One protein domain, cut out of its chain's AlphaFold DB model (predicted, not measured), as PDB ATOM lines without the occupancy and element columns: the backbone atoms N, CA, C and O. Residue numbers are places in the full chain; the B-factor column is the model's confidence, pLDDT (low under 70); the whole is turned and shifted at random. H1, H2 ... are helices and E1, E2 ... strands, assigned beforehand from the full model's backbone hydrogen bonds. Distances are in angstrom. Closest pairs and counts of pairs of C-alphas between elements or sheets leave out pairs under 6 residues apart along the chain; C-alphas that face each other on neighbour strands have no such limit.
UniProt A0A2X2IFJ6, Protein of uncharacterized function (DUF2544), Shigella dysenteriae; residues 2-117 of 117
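What this domain is: This is residues 2 to 117 of the 117 residues of the protein "Protein of uncharacterized function (DUF2544)" of Shigella dysenteriae (UniProt A0A2X2IFJ6). A small body is built on a three-strand sheet, E1, E2 and E4, with a short two-strand ribbon of E3 and E5 near the end of E2, where Tyr 59 and Tyr 60 lie; a long arm, residues 2 to 23 with helix H1, sticks out on one side, and the small helix H2 sits at the opposite end of the whole. The 116 printed residues run H1 E1 E2 E3 E4 E5 H2, with sheet orders E1 - E2 - E4 and E3 - E5, both antiparallel. The class is mixed, with only 47 residues in named elements. The whole is extended, radius of gyration of the C-alphas 22.5 A, spanning 82 by 29 by 22 A.

Where its parts are: Find C-alpha 43 at (230.113, 164.900, 112.838); from there E1, residues 43 to 49, runs 19.6 A. E2, residues 54 to 60, runs 20.4 A, and E4 is residues 73 to 76. E3 is residues 69 to 71 and E5 residues 87 to 89. H1, residues 2 to 17, starts at (282.952, 148.186, 144.270) and runs 23.5 A; H2, residues 105 to 111, ends at (212.236, 172.945, 113.951).

How they stand to each other: Look first at the hairpin E1 and E2, antiparallel at 163 degrees, with N 46 and O 57 2.8 A apart. On E2's other side is E4, antiparallel, with N 58 and O 75 at 3.0 A. E3 runs on into E4 at 37 degrees, and pairs antiparallel with E5, N 71 to O 87 at 2.9 A. H1 and H2 are apart. O i to N i+4 pairs are within hydrogen-bond range in 11 of 12 for H1 and 1 of 3 for H2, whose i+3 count is 1 of 4.

The domain as a whole: The C-alphas of Lys 2 and Ser 109, the farthest apart, are 82.1 A apart. The printed part has no cut; H1 to E1 and E5 to H2 are long links. Mean pLDDT of the printed part is 75.5, with 44 residues under 70, among them 13 to 28 and 102 to 117.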
ATOM      1  N   LYS A   2     283.193 147.027 145.164       59.12
ATOM      2  CA  LYS A   2     282.952 148.186 144.270       59.12
ATOM      3  C   LYS A   2     282.126 147.843 143.020       59.12
ATOM      4  O   LYS A   2     281.205 148.573 142.688       59.12
ATOM      5  N   THR A   3     282.409 146.708 142.385       66.88
ATOM      6  CA  THR A   3     281.704 146.216 141.187       66.88
ATOM      7  C   THR A   3     280.238 145.880 141.456       66.88
ATOM      8  O   THR A   3     279.376 146.253 140.673       66.88
ATOM      9  N   ILE A   4     279.935 145.268 142.605       76.88
ATOM     10  CA  ILE A   4     278.554 144.950 143.011       76.88
ATOM     11  C   ILE A   4     277.740 146.231 143.247       76.88
ATOM     12  O   ILE A   4     276.599 146.320 142.808       76.88
ATOM     13  N   ARG A   5     278.336 147.261 143.869       74.19
ATOM     14  CA  ARG A   5     277.673 148.566 144.055       74.19
ATOM     15  C   ARG A   5     277.363 149.255 142.723       74.19
ATOM     16  O   ARG A   5     276.279 149.798 142.570       74.19
ATOM     17  N   LEU A   6     278.277 149.178 141.757       77.94
ATOM     18  CA  LEU A   6     278.094 149.734 140.412       77.94
ATOM     19  C   LEU A   6     276.944 149.063 139.651       77.94
ATOM     20  O   LEU A   6     276.146 149.752 139.024       77.94
ATOM     21  N   ILE A   7     276.827 147.737 139.759       82.19
ATOM     22  CA  ILE A   7     275.743 146.971 139.131       82.19
ATOM     23  C   ILE A   7     274.387 147.334 139.751       82.19
ATOM     24  O   ILE A   7     273.417 147.531 139.026       82.19
ATOM     25  N   ILE A   8     274.322 147.493 141.078       80.69
ATOM     26  CA  ILE A   8     273.091 147.896 141.776       80.69
ATOM     27  C   ILE A   8     272.674 149.321 141.379       80.69
ATOM     28  O   ILE A   8     271.493 149.559 141.139       80.69
ATOM     29  N   CYS A   9     273.620 150.254 141.244       78.69
ATOM     30  CA  CYS A   9     273.323 151.612 140.778       78.69
ATOM     31  C   CYS A   9     272.834 151.642 139.319       78.69
ATOM     32  O   CYS A   9     271.908 152.385 139.007       78.69
ATOM     33  N   LEU A  10     273.411 150.812 138.443       78.38
ATOM     34  CA  LEU A  10     272.964 150.667 137.051       78.38
ATOM     35  C   LEU A  10     271.551 150.078 136.955       78.38
ATOM     36  O   LEU A  10     270.729 150.585 136.194       78.38
ATOM     37  N   LEU A  11     271.246 149.056 137.758       74.25
ATOM     38  CA  LEU A  11     269.909 148.456 137.827       74.25
ATOM     39  C   LEU A  11     268.871 149.434 138.389       74.25
ATOM     40  O   LEU A  11     267.784 149.546 137.831       74.25
ATOM     41  N   ALA A  12     269.211 150.186 139.440       70.81
ATOM     42  CA  ALA A  12     268.326 151.208 139.998       70.81
ATOM     43  C   ALA A  12     268.041 152.338 138.990       70.81
ATOM     44  O   ALA A  12     266.899 152.782 138.880       70.81
ATOM     45  N   GLY A  13     269.049 152.747 138.210       66.38
ATOM     46  CA  GLY A  13     268.885 153.709 137.119       66.38
ATOM     47  C   GLY A  13     267.992 153.186 135.992       66.38
ATOM     48  O   GLY A  13     267.120 153.913 135.527       66.38
ATOM     49  N   LEU A  14     268.138 151.914 135.600       64.69
ATOM     50  CA  LEU A  14     267.278 151.302 134.579       64.69
ATOM     51  C   LEU A  14     265.808 151.208 135.021       64.69
ATOM     52  O   LEU A  14     264.916 151.496 134.227       64.69
ATOM     53  N   PHE A  15     265.541 150.843 136.278       60.31
ATOM     54  CA  PHE A  15     264.172 150.699 136.795       60.31
ATOM     55  C   PHE A  15     263.387 152.022 136.818       60.31
ATOM     56  O   PHE A  15     262.172 152.025 136.605       60.31
ATOM     57  N   GLN A  16     264.064 153.156 137.019       59.12
ATOM     58  CA  GLN A  16     263.430 154.480 136.987       59.12
ATOM     59  C   GLN A  16     262.989 154.895 135.572       59.12
ATOM     60  O   GLN A  16     261.999 155.606 135.434       59.12
ATOM     61  N   ILE A  17     263.671 154.419 134.525       57.84
ATOM     62  CA  ILE A  17     263.346 154.749 133.124       57.84
ATOM     63  C   ILE A  17     262.114 153.960 132.641       57.84
ATOM     64  O   ILE A  17     261.365 154.431 131.792       57.84
ATOM     65  N   ILE A  18     261.856 152.782 133.218       55.28
ATOM     66  CA  ILE A  18     260.760 151.879 132.813       55.28
ATOM     67  C   ILE A  18     259.408 152.276 133.453       55.28
ATOM     68  O   ILE A  18     258.360 151.759 133.077       55.28
ATOM     69  N   SER A  19     259.394 153.212 134.409       52.50
ATOM     70  CA  SER A  19     258.217 153.468 135.258       52.50
ATOM     71  C   SER A  19     257.208 154.488 134.701       52.50
ATOM     72  O   SER A  19     256.147 154.670 135.296       52.50
ATOM     73  N   PHE A  20     257.463 155.114 133.550       52.62
ATOM     74  CA  PHE A  20     256.497 156.008 132.894       52.62
ATOM     75  C   PHE A  20     255.608 155.242 131.909       52.62
ATOM     76  O   PHE A  20     255.605 155.497 130.711       52.62
ATOM     77  N   SER A  21     254.841 154.280 132.415       51.56
ATOM     78  CA  SER A  21     253.662 153.777 131.706       51.56
ATOM     79  C   SER A  21     252.435 154.137 132.531       51.56
ATOM     80  O   SER A  21     251.769 153.266 133.093       51.56
ATOM     81  N   THR A  22     252.140 155.435 132.632       53.97
ATOM     82  CA  THR A  22     250.812 155.894 133.041       53.97
ATOM     83  C   THR A  22     249.825 155.363 132.015       53.97
ATOM     84  O   THR A  22     249.770 155.841 130.884       53.97
ATOM     85  N   LYS A  23     249.092 154.309 132.380       50.03
ATOM     86  CA  LYS A  23     247.964 153.855 131.576       50.03
ATOM     87  C   LYS A  23     246.984 155.021 131.508       50.03
ATOM     88  O   LYS A  23     246.612 155.541 132.556       50.03
ATOM     89  N   ALA A  24     246.647 155.456 130.296       55.22
ATOM     90  CA  ALA A  24     245.592 156.433 130.091       55.22
ATOM     91  C   ALA A  24     244.336 155.911 130.798       55.22
ATOM     92  O   ALA A  24     243.876 154.807 130.500       55.22
ATOM     93  N   ASP A  25     243.861 156.655 131.791       56.38
ATOM     94  CA  ASP A  25     242.634 156.318 132.495       56.38
ATOM     95  C   ASP A  25     241.468 156.594 131.541       56.38
ATOM     96  O   ASP A  25     241.322 157.705 131.026       56.38
ATOM     97  N   SER A  26     240.688 155.564 131.226       59.06
ATOM     98  CA  SER A  26     239.511 155.703 130.375       59.06
ATOM     99  C   SER A  26     238.330 156.095 131.251       59.06
ATOM    100  O   SER A  26     237.838 155.267 132.018       59.06
ATOM    101  N   PHE A  27     237.849 157.330 131.127       63.00
ATOM    102  CA  PHE A  27     236.593 157.734 131.747       63.00
ATOM    103  C   PHE A  27     235.443 157.539 130.746       63.00
ATOM    104  O   PHE A  27     235.549 157.984 129.601       63.00
ATOM    105  N   PRO A  28     234.345 156.866 131.128       66.19
ATOM    106  CA  PRO A  28     233.168 156.797 130.278       66.19
ATOM    107  C   PRO A  28     232.526 158.187 130.211       66.19
ATOM    108  O   PRO A  28     232.075 158.722 131.225       66.19
ATOM    109  N   LEU A  29     232.501 158.774 129.016       70.12
ATOM    110  CA  LEU A  29     231.769 160.000 128.728       70.12
ATOM    111  C   LEU A  29     230.522 159.641 127.926       70.12
ATOM    112  O   LEU A  29     230.626 159.197 126.785       70.12
ATOM    113  N   THR A  30     229.351 159.865 128.514       73.88
ATOM    114  CA  THR A  30     228.080 159.800 127.789       73.88
ATOM    115  C   THR A  30     227.690 161.212 127.384       73.88
ATOM    116  O   THR A  30     227.541 162.082 128.242       73.88
ATOM    117  N   VAL A  31     227.533 161.436 126.081       75.31
ATOM    118  CA  VAL A  31     227.010 162.683 125.517       75.31
ATOM    119  C   VAL A  31     225.693 162.358 124.840       75.31
ATOM    120  O   VAL A  31     225.658 161.491 123.970       75.31
ATOM    121  N   TYR A  32     224.637 163.058 125.239       75.00
ATOM    122  CA  TYR A  32     223.357 162.990 124.554       75.00
ATOM    123  C   TYR A  32     223.347 163.959 123.379       75.00
ATOM    124  O   TYR A  32     223.892 165.066 123.466       75.00
ATOM    125  N   ILE A  33     222.751 163.535 122.274       72.88
ATOM    126  CA  ILE A  33     222.781 164.260 121.005       72.88
ATOM    127  C   ILE A  33     221.379 164.440 120.436       72.88
ATOM    128  O   ILE A  33     220.465 163.648 120.663       72.88
ATOM    129  N   GLU A  34     221.229 165.511 119.666       69.88
ATOM    130  CA  GLU A  34     220.014 165.822 118.927       69.88
ATOM    131  C   GLU A  34     219.962 165.029 117.618       69.88
ATOM    132  O   GLU A  34     220.871 165.127 116.789       69.88
ATOM    133  N   GLU A  35     218.880 164.277 117.398       71.56
ATOM    134  CA  GLU A  35     218.565 163.717 116.080       71.56
ATOM    135  C   GLU A  35     217.352 164.443 115.468       71.56
ATOM    136  O   GLU A  35     216.247 164.421 116.016       71.56
ATOM    137  N   HIS A  36     217.538 165.036 114.287       69.44
ATOM    138  CA  HIS A  36     216.482 165.610 113.448       69.44
ATOM    139  C   HIS A  36     215.948 164.576 112.449       69.44
ATOM    140  O   HIS A  36     216.172 164.638 111.236       69.44
ATOM    141  N   GLY A  37     215.227 163.586 112.968       70.19
ATOM    142  CA  GLY A  37     214.679 162.501 112.158       70.19
ATOM    143  C   GLY A  37     215.742 161.572 111.557       70.19
ATOM    144  O   GLY A  37     216.946 161.740 111.724       70.19
ATOM    145  N   VAL A  38     215.272 160.571 110.811       71.31
ATOM    146  CA  VAL A  38     216.048 159.391 110.373       71.31
ATOM    147  C   VAL A  38     217.220 159.654 109.416       71.31
ATOM    148  O   VAL A  38     217.927 158.704 109.084       71.31
ATOM    149  N   TYR A  39     217.431 160.894 108.966       78.62
ATOM    150  CA  TYR A  39     218.511 161.275 108.045       78.62
ATOM    151  C   TYR A  39     219.468 162.312 108.647       78.62
ATOM    152  O   TYR A  39     220.026 163.153 107.940       78.62
ATOM    153  N   THR A  40     219.641 162.275 109.966       77.50
ATOM    154  CA  THR A  40     220.599 163.150 110.643       77.50
ATOM    155  C   THR A  40     221.996 162.570 110.522       77.50
ATOM    156  O   THR A  40     222.241 161.453 110.970       77.50
ATOM    157  N   GLN A  41     222.916 163.328 109.938       85.31
ATOM    158  CA  GLN A  41     224.346 163.055 110.039       85.31
ATOM    159  C   GLN A  41     224.918 163.848 111.212       85.31
ATOM    160  O   GLN A  41     224.574 165.017 111.381       85.31
ATOM    161  N   VAL A  42     225.783 163.211 111.999       84.62
ATOM    162  CA  VAL A  42     226.480 163.851 113.115       84.62
ATOM    163  C   VAL A  42     227.974 163.690 112.903       84.62
ATOM    164  O   VAL A  42     228.469 162.569 112.759       84.62
ATOM    165  N   ASP A  43     228.665 164.824 112.907       90.75
ATOM    166  CA  ASP A  43     230.113 164.900 112.838       90.75
ATOM    167  C   ASP A  43     230.614 165.279 114.238       90.75
ATOM    168  O   ASP A  43     230.265 166.332 114.777       90.75
ATOM    169  N   PHE A  44     231.396 164.398 114.857       89.94
ATOM    170  CA  PHE A  44     231.958 164.619 116.185       89.94
ATOM    171  C   PHE A  44     233.357 165.211 116.060       89.94
ATOM    172  O   PHE A  44     234.233 164.642 115.404       89.94
ATOM    173  N   ILE A  45     233.565 166.327 116.753       93.31
ATOM    174  CA  ILE A  45     234.869 166.951 116.939       93.31
ATOM    175  C   ILE A  45     235.281 166.735 118.392       93.31
ATOM    176  O   ILE A  45     234.545 167.101 119.309       93.31
ATOM    177  N   LEU A  46     236.445 166.127 118.596       91.62
ATOM    178  CA  LEU A  46     236.979 165.810 119.913       91.62
ATOM    179  C   LEU A  46     238.362 166.435 120.089       91.62
ATOM    180  O   LEU A  46     239.325 166.005 119.457       91.62
ATOM    181  N   ASP A  47     238.463 167.386 121.013       93.00
ATOM    182  CA  ASP A  47     239.740 167.935 121.460       93.00
ATOM    183  C   ASP A  47     240.160 167.266 122.778       93.00
ATOM    184  O   ASP A  47     239.510 167.407 123.815       93.00
ATOM    185  N   VAL A  48     241.259 166.514 122.738       88.62
ATOM    186  CA  VAL A  48     241.812 165.776 123.878       88.62
ATOM    187  C   VAL A  48     243.020 166.519 124.423       88.62
ATOM    188  O   VAL A  48     244.059 166.603 123.768       88.62
ATOM    189  N   VAL A  49     242.909 167.023 125.651       89.12
ATOM    190  CA  VAL A  49     244.012 167.690 126.351       89.12
ATOM    191  C   VAL A  49     244.678 166.711 127.310       89.12
ATOM    192  O   VAL A  49     244.044 166.167 128.212       89.12
ATOM    193  N   THR A  50     245.975 166.500 127.120       84.12
ATOM    194  CA  THR A  50     246.829 165.649 127.958       84.12
ATOM    195  C   THR A  50     247.961 166.474 128.567       84.12
ATOM    196  O   THR A  50     248.162 167.635 128.213       84.12
ATOM    197  N   SER A  51     248.762 165.869 129.447       83.50
ATOM    198  CA  SER A  51     249.999 166.495 129.934       83.50
ATOM    199  C   SER A  51     251.047 166.717 128.837       83.50
ATOM    200  O   SER A  51     251.942 167.535 129.024       83.50
ATOM    201  N   GLU A  52     250.963 165.986 127.722       85.00
ATOM    202  CA  GLU A  52     251.927 166.056 126.614       85.00
ATOM    203  C   GLU A  52     251.515 167.060 125.525       85.00
ATOM    204  O   GLU A  52     252.355 167.499 124.743       85.00
ATOM    205  N   GLY A  53     250.240 167.454 125.485       87.06
ATOM    206  CA  GLY A  53     249.710 168.367 124.477       87.06
ATOM    207  C   GLY A  53     248.202 168.246 124.286       87.06
ATOM    208  O   GLY A  53     247.534 167.455 124.956       87.06
ATOM    209  N   ALA A  54     247.682 169.046 123.355       93.38
ATOM    210  CA  ALA A  54     246.297 168.997 122.904       93.38
ATOM    211  C   ALA A  54     246.221 168.367 121.509       93.38
ATOM    212  O   ALA A  54     246.996 168.728 120.618       93.38
ATOM    213  N   TYR A  55     245.283 167.443 121.331       94.50
ATOM    214  CA  TYR A  55     245.099 166.674 120.105       94.50
ATOM    215  C   TYR A  55     243.664 166.792 119.621       94.50
ATOM    216  O   TYR A  55     242.740 166.839 120.424       94.50
ATOM    217  N   HIS A  56     243.495 166.816 118.311       96.19
ATOM    218  CA  HIS A  56     242.229 167.034 117.641       96.19
ATOM    219  C   HIS A  56     241.824 165.777 116.885       96.19
ATOM    220  O   HIS A  56     242.652 165.175 116.188       96.19
ATOM    221  N   GLY A  57     240.559 165.401 117.011       96.00
ATOM    222  CA  GLY A  57     239.964 164.276 116.316       96.00
ATOM    223  C   GLY A  57     238.649 164.635 115.639       96.00
ATOM    224  O   GLY A  57     237.789 165.258 116.253       96.00
ATOM    225  N   GLU A  58     238.473 164.172 114.404       96.62
ATOM    226  CA  GLU A  58     237.203 164.250 113.676       96.62
ATOM    227  C   GLU A  58     236.675 162.842 113.404       96.62
ATOM    228  O   GLU A  58     237.409 161.966 112.919       96.62
ATOM    229  N   TYR A  59     235.397 162.626 113.706       94.50
ATOM    230  CA  TYR A  59     234.739 161.331 113.601       94.50
ATOM    231  C   TYR A  59     233.363 161.492 112.965       94.50
ATOM    232  O   TYR A  59     232.536 162.253 113.458       94.50
ATOM    233  N   TYR A  60     233.089 160.744 111.901       91.44
ATOM    234  CA  TYR A  60     231.761 160.720 111.290       91.44
ATOM    235  C   TYR A  60     231.504 159.397 110.573       91.44
ATOM    236  O   TYR A  60     232.423 158.705 110.115       91.44
ATOM    237  N   GLN A  61     230.224 159.063 110.455       89.88
ATOM    238  CA  GLN A  61     229.743 157.938 109.663       89.88
ATOM    239  C   GLN A  61     229.250 158.440 108.301       89.88
ATOM    240  O   GLN A  61     228.483 159.398 108.217       89.88
ATOM    241  N   ASP A  62     229.677 157.773 107.228       86.38
ATOM    242  CA  ASP A  62     229.120 158.008 105.895       86.38
ATOM    243  C   ASP A  62     227.665 157.514 105.833       86.38
ATOM    244  O   ASP A  62     227.309 156.523 106.468       86.38
ATOM    245  N   GLY A  63     226.831 158.151 105.003       84.38
ATOM    246  CA  GLY A  63     225.487 157.640 104.694       84.38
ATOM    247  C   GLY A  63     224.313 158.497 105.165       84.38
ATOM    248  O   GLY A  63     223.175 158.038 105.082       84.38
ATOM    249  N   LYS A  64     224.557 159.747 105.587       80.12
ATOM    250  CA  LYS A  64     223.516 160.733 105.951       80.12
ATOM    251  C   LYS A  64     222.580 160.264 107.070       80.12
ATOM    252  O   LYS A  64     221.414 160.641 107.099       80.12
ATOM    253  N   LYS A  65     223.060 159.386 107.943       82.12
ATOM    254  CA  LYS A  65     222.303 158.853 109.068       82.12
ATOM    255  C   LYS A  65     223.265 158.452 110.170       82.12
ATOM    256  O   LYS A  65     224.254 157.780 109.893       82.12
ATOM    257  N   LEU A  66     222.925 158.796 111.405       81.75
ATOM    258  CA  LEU A  66     223.619 158.302 112.574       81.75
ATOM    259  C   LEU A  66     223.180 156.868 112.879       81.75
ATOM    260  O   LEU A  66     221.995 156.577 113.074       81.75
ATOM    261  N   LEU A  67     224.148 155.961 112.904       85.12
ATOM    262  CA  LEU A  67     223.943 154.548 113.170       85.12
ATOM    263  C   LEU A  67     224.616 154.164 114.486       85.12
ATOM    264  O   LEU A  67     225.731 154.584 114.787       85.12
ATOM    265  N   THR A  68     223.938 153.313 115.252       85.75
ATOM    266  CA  THR A  68     224.518 152.664 116.431       85.75
ATOM    267  C   THR A  68     225.800 151.916 116.061       85.75
ATOM    268  O   THR A  68     225.856 151.250 115.025       85.75
ATOM    269  N   GLY A  69     226.799 151.993 116.941       87.38
ATOM    270  CA  GLY A  69     228.093 151.333 116.788       87.38
ATOM    271  C   GLY A  69     229.259 152.313 116.673       87.38
ATOM    272  O   GLY A  69     229.138 153.501 116.974       87.38
ATOM    273  N   THR A  70     230.417 151.793 116.268       90.31
ATOM    274  CA  THR A  70     231.659 152.568 116.184       90.31
ATOM    275  C   THR A  70     231.541 153.701 115.167       90.31
ATOM    276  O   THR A  70     231.078 153.507 114.038       90.31
ATOM    277  N   VAL A  71     232.014 154.883 115.551       91.88
ATOM    278  CA  VAL A  71     232.164 156.030 114.657       91.88
ATOM    279  C   VAL A  71     233.617 156.064 114.175       91.88
ATOM    280  O   VAL A  71     234.528 156.189 114.996       91.88
ATOM    281  N   PRO A  72     233.873 155.914 112.862       94.44
ATOM    282  CA  PRO A  72     235.230 155.923 112.330       94.44
ATOM    283  C   PRO A  72     235.954 157.241 112.617       94.44
ATOM    284  O   PRO A  72     235.408 158.317 112.375       94.44
ATOM    285  N   ASN A  73     237.208 157.150 113.062       95.62
ATOM    286  CA  ASN A  73     238.107 158.296 113.087       95.62
ATOM    287  C   ASN A  73     238.577 158.623 111.663       95.62
ATOM    288  O   ASN A  73     238.944 157.727 110.898       95.62
ATOM    289  N   ARG A  74     238.559 159.907 111.313       95.44
ATOM    290  CA  ARG A  74     238.926 160.406 109.980       95.44
ATOM    291  C   ARG A  74     240.144 161.303 110.034       95.44
ATOM    292  O   ARG A  74     241.023 161.190 109.182       95.44
ATOM    293  N   VAL A  75     240.195 162.148 111.053       96.75
ATOM    294  CA  VAL A  75     241.336 163.008 111.352       96.75
ATOM    295  C   VAL A  75     241.755 162.740 112.784       96.75
ATOM    296  O   VAL A  75     240.911 162.680 113.674       96.75
ATOM    297  N   TRP A  76     243.055 162.590 113.006       96.62
ATOM    298  CA  TRP A  76     243.651 162.569 114.334       96.62
ATOM    299  C   TRP A  76     245.014 163.245 114.285       96.62
ATOM    300  O   TRP A  76     245.842 162.903 113.439       96.62
ATOM    301  N   THR A  77     245.248 164.204 115.180       96.94
ATOM    302  CA  THR A  77     246.517 164.950 115.233       96.94
ATOM    303  C   THR A  77     247.470 164.462 116.322       96.94
ATOM    304  O   THR A  77     248.563 165.010 116.467       96.94
ATOM    305  N   GLY A  78     247.088 163.433 117.084       92.12
ATOM    306  CA  GLY A  78     247.959 162.855 118.098       92.12
ATOM    307  C   GLY A  78     249.147 162.098 117.493       92.12
ATOM    308  O   GLY A  78     249.053 161.546 116.392       92.12
ATOM    309  N   PRO A  79     250.289 162.069 118.197       89.50
ATOM    310  CA  PRO A  79     251.465 161.333 117.755       89.50
ATOM    311  C   PRO A  79     251.190 159.822 117.757       89.50
ATOM    312  O   PRO A  79     250.296 159.343 118.444       89.50
ATOM    313  N   GLY A  80     251.981 159.036 117.019       85.56
ATOM    314  CA  GLY A  80     251.718 157.599 116.838       85.56
ATOM    315  C   GLY A  80     251.689 156.758 118.127       85.56
ATOM    316  O   GLY A  80     251.135 155.664 118.125       85.56
ATOM    317  N   ASN A  81     252.260 157.255 119.229       83.56
ATOM    318  CA  ASN A  81     252.189 156.639 120.559       83.56
ATOM    319  C   ASN A  81     250.901 156.974 121.337       83.56
ATOM    320  O   ASN A  81     250.645 156.345 122.360       83.56
ATOM    321  N   ILE A  82     250.099 157.934 120.867       85.38
ATOM    322  CA  ILE A  82     248.801 158.319 121.430       85.38
ATOM    323  C   ILE A  82     247.735 158.047 120.361       85.38
ATOM    324  O   ILE A  82     247.494 158.891 119.493       85.38
ATOM    325  N   PRO A  83     247.106 156.859 120.373       89.00
ATOM    326  CA  PRO A  83     246.080 156.527 119.396       89.00
ATOM    327  C   PRO A  83     244.829 157.391 119.591       89.00
ATOM    328  O   PRO A  83     244.532 157.837 120.700       89.00
ATOM    329  N   ALA A  84     244.073 157.577 118.510       91.44
ATOM    330  CA  ALA A  84     242.775 158.234 118.562       91.44
ATOM    331  C   ALA A  84     241.832 157.481 119.524       91.44
ATOM    332  O   ALA A  84     241.751 156.248 119.446       91.44
ATOM    333  N   PRO A  85     241.093 158.180 120.405       89.25
ATOM    334  CA  PRO A  85     240.044 157.561 121.207       89.25
ATOM    335  C   PRO A  85     239.004 156.859 120.332       89.25
ATOM    336  O   PRO A  85     238.669 157.340 119.248       89.25
ATOM    337  N   ALA A  86     238.473 155.734 120.808       89.00
ATOM    338  CA  ALA A  86     237.332 155.089 120.176       89.00
ATOM    339  C   ALA A  86     236.047 155.830 120.564       89.00
ATOM    340  O   ALA A  86     235.814 156.076 121.747       89.00
ATOM    341  N   LEU A  87     235.218 156.155 119.572       88.38
ATOM    342  CA  LEU A  87     233.897 156.740 119.779       88.38
ATOM    343  C   LEU A  87     232.835 155.744 119.318       88.38
ATOM    344  O   LEU A  87     232.941 155.154 118.238       88.38
ATOM    345  N   GLU A  88     231.819 155.541 120.149       87.81
ATOM    346  CA  GLU A  88     230.724 154.617 119.887       87.81
ATOM    347  C   GLU A  88     229.390 155.301 120.173       87.81
ATOM    348  O   GLU A  88     229.200 155.913 121.223       87.81
ATOM    349  N   VAL A  89     228.451 155.168 119.238       83.31
ATOM    350  CA  VAL A  89     227.054 155.530 119.463       83.31
ATOM    351  C   VAL A  89     226.387 154.349 120.156       83.31
ATOM    352  O   VAL A  89     226.025 153.361 119.509       83.31
ATOM    353  N   ALA A  90     226.254 154.442 121.477       74.44
ATOM    354  CA  ALA A  90     225.634 153.419 122.307       74.44
ATOM    355  C   ALA A  90     224.099 153.521 122.251       74.44
ATOM    356  O   ALA A  90     223.477 154.256 123.006       74.44
ATOM    357  N   GLY A  91     223.489 152.727 121.367       66.69
ATOM    358  CA  GLY A  91     222.040 152.523 121.295       66.69
ATOM    359  C   GLY A  91     221.214 153.733 120.835       66.69
ATOM    360  O   GLY A  91     221.636 154.880 120.857       66.69
ATOM    361  N   GLN A  92     219.993 153.453 120.381       56.28
ATOM    362  CA  GLN A  92     218.968 154.460 120.129       56.28
ATOM    363  C   GLN A  92     218.148 154.637 121.405       56.28
ATOM    364  O   GLN A  92     217.058 154.070 121.516       56.28
ATOM    365  N   SER A  93     218.649 155.385 122.391       51.41
ATOM    366  CA  SER A  93     217.747 155.872 123.434       51.41
ATOM    367  C   SER A  93     216.773 156.819 122.742       51.41
ATOM    368  O   SER A  93     217.088 157.955 122.441       51.41
ATOM    369  N   HIS A  94     215.593 156.338 122.370       53.12
ATOM    370  CA  HIS A  94     214.540 157.189 121.810       53.12
ATOM    371  C   HIS A  94     214.000 158.204 122.829       53.12
ATOM    372  O   HIS A  94     213.146 159.002 122.464       53.12
ATOM    373  N   ASN A  95     214.459 158.141 124.083       57.03
ATOM    374  CA  ASN A  95     213.845 158.789 125.233       57.03
ATOM    375  C   ASN A  95     214.903 159.174 126.286       57.03
ATOM    376  O   ASN A  95     214.708 158.889 127.472       57.03
ATOM    377  N   ALA A  96     216.042 159.753 125.889       64.19
ATOM    378  CA  ALA A  96     216.852 160.453 126.885       64.19
ATOM    379  C   ALA A  96     216.007 161.617 127.431       64.19
ATOM    380  O   ALA A  96     215.209 162.204 126.693       64.19
ATOM    381  N   ASN A  97     216.068 161.869 128.739       67.75
ATOM    382  CA  ASN A  97     215.211 162.888 129.332       67.75
ATOM    383  C   ASN A  97     215.643 164.252 128.782       67.75
ATOM    384  O   ASN A  97     216.835 164.512 128.654       67.75
ATOM    385  N   ASP A  98     214.703 165.153 128.512       69.94
ATOM    386  CA  ASP A  98     215.013 166.525 128.098       69.94
ATOM    387  C   ASP A  98     215.974 167.229 129.083       69.94
ATOM    388  O   ASP A  98     216.717 168.132 128.700       69.94
ATOM    389  N   SER A  99     215.998 166.812 130.358       72.94
ATOM    390  CA  SER A  99     216.977 167.280 131.351       72.94
ATOM    391  C   SER A  99     218.423 166.889 131.043       72.94
ATOM    392  O   SER A  99     219.340 167.601 131.449       72.94
ATOM    393  N   ASP A 100     218.625 165.772 130.349       73.94
ATOM    394  CA  ASP A 100     219.934 165.248 129.951       73.94
ATOM    395  C   ASP A 100     220.471 165.959 128.693       73.94
ATOM    396  O   ASP A 100     221.656 165.878 128.370       73.94
ATOM    397  N   CYS A 101     219.595 166.727 128.038       72.75
ATOM    398  CA  CYS A 101     219.839 167.538 126.856       72.75
ATOM    399  C   CYS A 101     219.526 169.028 127.116       72.75
ATOM    400  O   CYS A 101     218.617 169.614 126.516       72.75
ATOM    401  N   PRO A 102     220.255 169.701 128.019       68.94
ATOM    402  CA  PRO A 102     219.995 171.103 128.315       68.94
ATOM    403  C   PRO A 102     220.193 171.983 127.066       68.94
ATOM    404  O   PRO A 102     221.244 171.969 126.435       68.94
ATOM    405  N   GLY A 103     219.174 172.779 126.724       67.25
ATOM    406  CA  GLY A 103     219.182 173.697 125.571       67.25
ATOM    407  C   GLY A 103     218.385 173.214 124.354       67.25
ATOM    408  O   GLY A 103     217.956 174.040 123.548       67.25
ATOM    409  N   LEU A 104     218.080 171.918 124.276       66.06
ATOM    410  CA  LEU A 104     217.331 171.302 123.172       66.06
ATOM    411  C   LEU A 104     215.845 171.720 123.152       66.06
ATOM    412  O   LEU A 104     215.263 171.989 122.099       66.06
ATOM    413  N   ASN A 105     215.251 171.928 124.330       60.62
ATOM    414  CA  ASN A 105     213.860 172.387 124.489       60.62
ATOM    415  C   ASN A 105     213.598 173.772 123.871       60.62
ATOM    416  O   ASN A 105     212.465 174.096 123.520       60.62
ATOM    417  N   ALA A 106     214.634 174.606 123.735       63.00
ATOM    418  CA  ALA A 106     214.513 175.912 123.087       63.00
ATOM    419  C   ALA A 106     214.398 175.791 121.556       63.00
ATOM    420  O   ALA A 106     213.836 176.676 120.905       63.00
ATOM    421  N   LEU A 107     214.906 174.696 120.982       60.09
ATOM    422  CA  LEU A 107     214.951 174.446 119.541       60.09
ATOM    423  C   LEU A 107     213.744 173.630 119.056       60.09
ATOM    424  O   LEU A 107     213.256 173.872 117.948       60.09
ATOM    425  N   SER A 108     213.188 172.754 119.901       57.97
ATOM    426  CA  SER A 108     212.034 171.896 119.573       57.97
ATOM    427  C   SER A 108     210.817 172.670 119.043       57.97
ATOM    428  O   SER A 108     210.173 172.242 118.084       57.97
ATOM    429  N   SER A 109     210.556 173.862 119.591       56.25
ATOM    430  CA  SER A 109     209.456 174.749 119.172       56.25
ATOM    431  C   SER A 109     209.617 175.362 117.772       56.25
ATOM    432  O   SER A 109     208.637 175.833 117.194       56.25
ATOM    433  N   ARG A 110     210.838 175.375 117.219       57.25
ATOM    434  CA  ARG A 110     211.173 176.041 115.949       57.25
ATOM    435  C   ARG A 110     211.351 175.085 114.772       57.25
ATOM    436  O   ARG A 110     211.096 175.499 113.645       57.25
ATOM    437  N   TRP A 111     211.786 173.850 115.019       56.03
ATOM    438  CA  TRP A 111     212.236 172.945 113.951       56.03
ATOM    439  C   TRP A 111     211.398 171.668 113.809       56.03
ATOM    440  O   TRP A 111     211.475 171.023 112.769       56.03
ATOM    441  N   GLY A 112     210.528 171.354 114.782       55.44
ATOM    442  CA  GLY A 112     209.640 170.187 114.742       55.44
ATOM    443  C   GLY A 112     210.364 168.842 114.925       55.44
ATOM    444  O   GLY A 112     211.463 168.644 114.424       55.44
ATOM    445  N   ALA A 113     209.723 167.923 115.664       55.66
ATOM    446  CA  ALA A 113     210.136 166.532 115.934       55.66
ATOM    447  C   ALA A 113     211.648 166.315 116.156       55.66
ATOM    448  O   ALA A 113     212.288 165.496 115.500       55.66
ATOM    449  N   ILE A 114     212.189 167.063 117.108       57.09
ATOM    450  CA  ILE A 114     213.538 166.908 117.637       57.09
ATOM    451  C   ILE A 114     213.516 165.874 118.771       57.09
ATOM    452  O   ILE A 114     212.609 165.924 119.604       57.09
ATOM    453  N   ALA A 115     214.497 164.969 118.820       61.66
ATOM    454  CA  ALA A 115     214.630 163.993 119.902       61.66
ATOM    455  C   ALA A 115     216.029 164.030 120.536       61.66
ATOM    456  O   ALA A 115     217.034 163.998 119.825       61.66
ATOM    457  N   CYS A 116     216.063 164.056 121.872       65.75
ATOM    458  CA  CYS A 116     217.254 163.807 122.682       65.75
ATOM    459  C   CYS A 116     217.538 162.298 122.709       65.75
ATOM    460  O   CYS A 116     216.641 161.506 123.036       65.75
ATOM    461  N   ARG A 117     218.760 161.902 122.347       64.38
ATOM    462  CA  ARG A 117     219.187 160.500 122.297       64.38
ATOM    463  C   ARG A 117     220.502 160.242 122.988       64.38
ATOM    464  O   ARG A 117     221.393 161.109 122.884       64.38
TER     465      ARG A 117